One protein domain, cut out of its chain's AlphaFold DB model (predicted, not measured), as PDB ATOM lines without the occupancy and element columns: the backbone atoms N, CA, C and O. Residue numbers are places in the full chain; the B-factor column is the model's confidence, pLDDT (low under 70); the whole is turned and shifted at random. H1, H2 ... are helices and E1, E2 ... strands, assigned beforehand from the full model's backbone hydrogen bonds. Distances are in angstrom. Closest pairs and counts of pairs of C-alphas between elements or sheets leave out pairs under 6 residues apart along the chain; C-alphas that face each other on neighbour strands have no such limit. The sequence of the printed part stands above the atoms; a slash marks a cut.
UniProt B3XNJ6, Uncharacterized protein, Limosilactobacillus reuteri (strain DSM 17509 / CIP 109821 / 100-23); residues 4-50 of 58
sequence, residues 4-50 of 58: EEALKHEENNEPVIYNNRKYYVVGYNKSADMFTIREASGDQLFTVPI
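This is residues 4 to 50 of the 58 residues of an uncharacterized protein of Limosilactobacillus reuteri (strain DSM 17509 / CIP 109821 / 100-23) (UniProt B3XNJ6). A strongly twisted and curled sheet of four strands has one short helix, H1, over one face, set across its longest strand E2; no named helix covers the other face. The strands form a meander, E1 E2 E3 E4, each the antiparallel neighbour of the one before, and this is also their order across the sheet. The 47 printed residues hold one named helix, then four named strands; the class is mixed, helices and strands. The whole is compact, with a radius of gyration of the C-alphas of 9.9 A and spans of 29 by 19 by 17 A.

H1, residues 4 to 11, begins with C-alpha 4 at (123.270, 61.032, 136.032) and is 10.5 A long. E1 is residues 16 to 18. E2, residues 21 to 29, measures 22.5 A and bends by 63 degrees at Val 26. E3, residues 34 to 39, measures 16.4 A. E4, residues 45 to 49, measures 13.5 A and ends with C-alpha 49 at (120.784, 48.270, 140.609).

H1 is on the sheet at a height of 8.5 A, over E2 and, only just, E3, with 3 C-alphas falling on E3. It runs across the strands, at 78 degrees to E2 on the local plane. The closest C-alphas of H1 and E2, those of Glu 10 and Val 25, are 4.9 A apart. Every O i to N i+4 pair in H1 is within hydrogen-bond range. The hairpin E1 and E2 has N 16 and O 23 within hydrogen-bond range at 2.8 A. E2 pairs with E1 over residues 21 to 23 and with E3 over residues 23 to 29. In the hairpin E2 and E3, N 26 and O 36 are 2.9 A apart, and in the hairpin E3 and E4, N 37 and O 46 are 2.8 A apart, both within range. The edge strands E1 and E4 are apart.

The two C-alphas farthest apart, those of Ser 31 and Ser 41, are 29.0 A from each other. The printed part has no cut, and its four links are tight. The mean pLDDT of the printed part is 88.4, and no printed residue is under 70.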
ATOM      1  N   GLU A   4     123.621  59.755 136.661       87.81
ATOM      2  CA  GLU A   4     123.270  61.032 136.032       87.81
ATOM      3  C   GLU A   4     122.022  60.911 135.152       87.81
ATOM      4  O   GLU A   4     121.219  61.839 135.084       87.81
ATOM      5  N   GLU A   5     121.837  59.765 134.492       87.31
ATOM      6  CA  GLU A   5     120.617  59.465 133.741       87.31
ATOM      7  C   GLU A   5     119.419  59.297 134.678       87.31
ATOM      8  O   GLU A   5     118.389  59.926 134.455       87.31
ATOM      9  N   ALA A   6     119.556  58.507 135.748       84.88
ATOM     10  CA  ALA A   6     118.483  58.301 136.721       84.88
ATOM     11  C   ALA A   6     118.024  59.625 137.359       84.88
ATOM     12  O   ALA A   6     116.823  59.867 137.465       84.88
ATOM     13  N   LEU A   7     118.972  60.507 137.701       87.75
ATOM     14  CA  LEU A   7     118.679  61.840 138.225       87.75
ATOM     15  C   LEU A   7     117.910  62.692 137.208       87.75
ATOM     16  O   LEU A   7     116.904  63.301 137.554       87.75
ATOM     17  N   LYS A   8     118.328  62.692 135.936       90.62
ATOM     18  CA  LYS A   8     117.599  63.403 134.874       90.62
ATOM     19  C   LYS A   8     116.179  62.872 134.702       90.62
ATOM     20  O   LYS A   8     115.271  63.668 134.482       90.62
ATOM     21  N   HIS A   9     115.981  61.559 134.798       89.94
ATOM     22  CA  HIS A   9     114.651  60.958 134.713       89.94
ATOM     23  C   HIS A   9     113.746  61.389 135.870       89.94
ATOM     24  O   HIS A   9     112.581  61.707 135.640       89.94
ATOM     25  N   GLU A  10     114.282  61.449 137.088       88.69
ATOM     26  CA  GLU A  10     113.558  61.943 138.262       88.69
ATOM     27  C   GLU A  10     113.224  63.440 138.134       88.69
ATOM     28  O   GLU A  10     112.059  63.821 138.244       88.69
ATOM     29  N   GLU A  11     114.213  64.288 137.829       91.88
ATOM     30  CA  GLU A  11     114.050  65.748 137.749       91.88
ATOM     31  C   GLU A  11     113.097  66.183 136.628       91.88
ATOM     32  O   GLU A  11     112.301  67.106 136.806       91.88
ATOM     33  N   ASN A  12     113.157  65.512 135.476       91.56
ATOM     34  CA  ASN A  12     112.304  65.823 134.328       91.56
ATOM     35  C   ASN A  12     110.992  65.026 134.324       91.56
ATOM     36  O   ASN A  12     110.168  65.215 133.428       91.56
ATOM     37  N   ASN A  13     110.788  64.140 135.308       87.81
ATOM     38  CA  ASN A  13     109.678  63.188 135.341       87.81
ATOM     39  C   ASN A  13     109.560  62.399 134.017       87.81
ATOM     40  O   ASN A  13     108.465  62.155 133.499       87.81
ATOM     41  N   GLU A  14     110.708  62.041 133.433       90.94
ATOM     42  CA  GLU A  14     110.787  61.297 132.181       90.94
ATOM     43  C   GLU A  14     110.657  59.796 132.450       90.94
ATOM     44  O   GLU A  14     111.410  59.247 133.260       90.94
ATOM     45  N   PRO A  15     109.745  59.094 131.756       90.12
ATOM     46  CA  PRO A  15     109.541  57.681 131.993       90.12
ATOM     47  C   PRO A  15     110.680  56.842 131.413       90.12
ATOM     48  O   PRO A  15     111.202  57.112 130.331       90.12
ATOM     49  N   VAL A  16     110.978  55.748 132.099       87.31
ATOM     50  CA  VAL A  16     111.903  54.701 131.669       87.31
ATOM     51  C   VAL A  16     111.102  53.456 131.300       87.31
ATOM     52  O   VAL A  16     110.076  53.157 131.918       87.31
ATOM     53  N   ILE A  17     111.525  52.750 130.251       86.50
ATOM     54  CA  ILE A  17     110.840  51.545 129.778       86.50
ATOM     55  C   ILE A  17     111.610  50.319 130.256       86.50
ATOM     56  O   ILE A  17     112.758  50.126 129.867       86.50
ATOM     57  N   TYR A  18     110.947  49.475 131.041       83.38
ATOM     58  CA  TYR A  18     111.454  48.174 131.473       83.38
ATOM     59  C   TYR A  18     110.413  47.102 131.177       83.38
ATOM     60  O   TYR A  18     109.241  47.292 131.490       83.38
ATOM     61  N   ASN A  19     110.803  45.992 130.544       82.75
ATOM     62  CA  ASN A  19     109.885  44.901 130.183       82.75
ATOM     63  C   ASN A  19     108.560  45.377 129.544       82.75
ATOM     64  O   ASN A  19     107.467  44.963 129.930       82.75
ATOM     65  N   ASN A  20     108.661  46.294 128.570       85.69
ATOM     66  CA  ASN A  20     107.537  46.945 127.873       85.69
ATOM     67  C   ASN A  20     106.558  47.726 128.769       85.69
ATOM     68  O   ASN A  20     105.478  48.116 128.319       85.69
ATOM     69  N   ARG A  21     106.933  48.000 130.017       87.12
ATOM     70  CA  ARG A  21     106.171  48.807 130.968       87.12
ATOM     71  C   ARG A  21     106.887  50.122 131.230       87.12
ATOM     72  O   ARG A  21     108.108  50.217 131.135       87.12
ATOM     73  N   LYS A  22     106.100  51.150 131.532       90.88
ATOM     74  CA  LYS A  22     106.596  52.487 131.867       90.88
ATOM     75  C   LYS A  22     106.791  52.589 133.367       90.88
ATOM     76  O   LYS A  22     105.886  52.241 134.118       90.88
ATOM     77  N   TYR A  23     107.921  53.142 133.771       91.38
ATOM     78  CA  TYR A  23     108.219  53.464 135.156       91.38
ATOM     79  C   TYR A  23     108.753  54.888 135.266       91.38
ATOM     80  O   TYR A  23     109.246  55.447 134.291       91.38
ATOM     81  N   TYR A  24     108.674  55.455 136.459       92.12
ATOM     82  CA  TYR A  24     109.272  56.735 136.816       92.12
ATOM     83  C   TYR A  24     110.326  56.507 137.884       92.12
ATOM     84  O   TYR A  24     110.075  55.767 138.834       92.12
ATOM     85  N   VAL A  25     111.485  57.140 137.746       91.69
ATOM     86  CA  VAL A  25     112.479  57.169 138.822       91.69
ATOM     87  C   VAL A  25     111.953  58.093 139.920       91.69
ATOM     88  O   VAL A  25     111.522  59.205 139.634       91.69
ATOM     89  N   VAL A  26     111.931  57.605 141.159       92.38
ATOM     90  CA  VAL A  26     111.371  58.317 142.327       92.38
ATOM     91  C   VAL A  26     112.333  58.353 143.517       92.38
ATOM     92  O   VAL A  26     111.938  58.658 144.641       92.38
ATOM     93  N   GLY A  27     113.584  57.960 143.293       89.38
ATOM     94  CA  GLY A  27     114.645  58.072 144.279       89.38
ATOM     95  C   GLY A  27     115.886  57.288 143.881       89.38
ATOM     96  O   GLY A  27     115.853  56.420 143.008       89.38
ATOM     97  N   TYR A  28     116.992  57.573 144.559       87.25
ATOM     98  CA  TYR A  28     118.281  56.943 144.306       87.25
ATOM     99  C   TYR A  28     119.083  56.738 145.590       87.25
ATOM    100  O   TYR A  28     118.960  57.482 146.563       87.25
ATOM    101  N   ASN A  29     119.955  55.734 145.575       88.25
ATOM    102  CA  ASN A  29     120.946  55.470 146.606       88.25
ATOM    103  C   ASN A  29     122.323  55.325 145.953       88.25
ATOM    104  O   ASN A  29     122.703  54.252 145.489       88.25
ATOM    105  N   LYS A  30     123.086  56.422 145.961       84.25
ATOM    106  CA  LYS A  30     124.429  56.483 145.372       84.25
ATOM    107  C   LYS A  30     125.449  55.605 146.102       84.25
ATOM    108  O   LYS A  30     126.390  55.134 145.488       84.25
ATOM    109  N   SER A  31     125.290  55.390 147.407       87.81
ATOM    110  CA  SER A  31     126.222  54.557 148.182       87.81
ATOM    111  C   SER A  31     126.055  53.065 147.907       87.81
ATOM    112  O   SER A  31     126.979  52.302 148.163       87.81
ATOM    113  N   ALA A  32     124.882  52.660 147.419       86.88
ATOM    114  CA  ALA A  32     124.564  51.278 147.079       86.88
ATOM    115  C   ALA A  32     124.448  51.044 145.563       86.88
ATOM    116  O   ALA A  32     124.088  49.942 145.169       86.88
ATOM    117  N   ASP A  33     124.705  52.067 144.740       87.19
ATOM    118  CA  ASP A  33     124.486  52.060 143.288       87.19
ATOM    119  C   ASP A  33     123.101  51.522 142.884       87.19
ATOM    120  O   ASP A  33     122.958  50.698 141.985       87.19
ATOM    121  N   MET A  34     122.051  51.999 143.558       90.38
ATOM    122  CA  MET A  34     120.661  51.601 143.305       90.38
ATOM    123  C   MET A  34     119.773  52.808 143.019       90.38
ATOM    124  O   MET A  34     120.038  53.921 143.475       90.38
ATOM    125  N   PHE A  35     118.665  52.577 142.326       90.00
ATOM    126  CA  PHE A  35     117.582  53.536 142.160       90.00
ATOM    127  C   PHE A  35     116.224  52.884 142.410       90.00
ATOM    128  O   PHE A  35     116.066  51.667 142.321       90.00
ATOM    129  N   THR A  36     115.245  53.700 142.781       91.50
ATOM    130  CA  THR A  36     113.872  53.275 143.031       91.50
ATOM    131  C   THR A  36     113.000  53.766 141.894       91.50
ATOM    132  O   THR A  36     112.992  54.954 141.569       91.50
ATOM    133  N   ILE A  37     112.241  52.851 141.305       91.75
ATOM    134  CA  ILE A  37     111.283  53.142 140.249       91.75
ATOM    135  C   ILE A  37     109.862  52.844 140.707       91.75
ATOM    136  O   ILE A  37     109.627  51.896 141.454       91.75
ATOM    137  N   ARG A  38     108.910  53.637 140.223       92.69
ATOM    138  CA  ARG A  38     107.472  53.424 140.388       92.69
ATOM    139  C   ARG A  38     106.842  53.100 139.046       92.69
ATOM    140  O   ARG A  38     107.073  53.829 138.083       92.69
ATOM    141  N   GLU A  39     106.035  52.051 138.973       91.94
ATOM    142  CA  GLU A  39     105.283  51.739 137.753       91.94
ATOM    143  C   GLU A  39     104.314  52.881 137.404       91.94
ATOM    144  O   GLU A  39     103.669  53.450 138.271       91.94
ATOM    145  N   ALA A  40     104.194  53.249 136.130       89.12
ATOM    146  CA  ALA A  40     103.312  54.343 135.715       89.12
ATOM    147  C   ALA A  40     101.819  54.001 135.875       89.12
ATOM    148  O   ALA A  40     100.992  54.897 136.029       89.12
ATOM    149  N   SER A  41     101.468  52.714 135.798       86.44
ATOM    150  CA  SER A  41     100.093  52.209 135.892       86.44
ATOM    151  C   SER A  41      99.647  51.866 137.316       86.44
ATOM    152  O   SER A  41      98.520  51.405 137.487       86.44
ATOM    153  N   GLY A  42     100.492  52.070 138.329       81.94
ATOM    154  CA  GLY A  42     100.176  51.726 139.713       81.94
ATOM    155  C   GLY A  42     101.106  52.389 140.727       81.94
ATOM    156  O   GLY A  42     101.917  53.240 140.391       81.94
ATOM    157  N   ASP A  43     100.995  51.977 141.987       83.94
ATOM    158  CA  ASP A  43     101.839  52.484 143.080       83.94
ATOM    159  C   ASP A  43     102.943  51.494 143.484       83.94
ATOM    160  O   ASP A  43     103.542  51.608 144.553       83.94
ATOM    161  N   GLN A  44     103.223  50.497 142.638       87.56
ATOM    162  CA  GLN A  44     104.255  49.513 142.935       87.56
ATOM    163  C   GLN A  44     105.648  50.124 142.756       87.56
ATOM    164  O   GLN A  44     105.960  50.708 141.715       87.56
ATOM    165  N   LEU A  45     106.470  49.971 143.795       90.50
ATOM    166  CA  LEU A  45     107.847  50.442 143.849       90.50
ATOM    167  C   LEU A  45     108.811  49.266 143.716       90.50
ATOM    168  O   LEU A  45     108.628  48.231 144.356       90.50
ATOM    169  N   PHE A  46     109.864  49.463 142.932       88.12
ATOM    170  CA  PHE A  46     110.946  48.507 142.748       88.12
ATOM    171  C   PHE A  46     112.274  49.202 143.008       88.12
ATOM    172  O   PHE A  46     112.480  50.329 142.561       88.12
ATOM    173  N   THR A  47     113.183  48.528 143.704       89.88
ATOM    174  CA  THR A  47     114.567  48.981 143.849       89.88
ATOM    175  C   THR A  47     115.435  48.157 142.923       89.88
ATOM    176  O   THR A  47     115.407  46.929 142.966       89.88
ATOM    177  N   VAL A  48     116.187  48.848 142.078       86.88
ATOM    178  CA  VAL A  48     116.977  48.259 141.007       86.88
ATOM    179  C   VAL A  48     118.419  48.751 141.060       86.88
ATOM    180  O   VAL A  48     118.650  49.935 141.316       86.88
ATOM    181  N   PRO A  49     119.399  47.866 140.826       87.94
ATOM    182  CA  PRO A  49     120.784  48.270 140.609       87.94
ATOM    183  C   PRO A  49     120.915  49.212 139.404       87.94
ATOM    184  O   PRO A  49     120.231  49.033 138.400       87.94
ATOM    185  N   ILE A  50     121.810  50.198 139.471       81.06
ATOM    186  CA  ILE A  50     122.116  51.139 138.374       81.06
ATOM    187  C   ILE A  50     122.545  50.395 137.097       81.06
ATOM    188  O   ILE A  50     122.156  50.760 135.979       81.06
TER     189      ILE A  50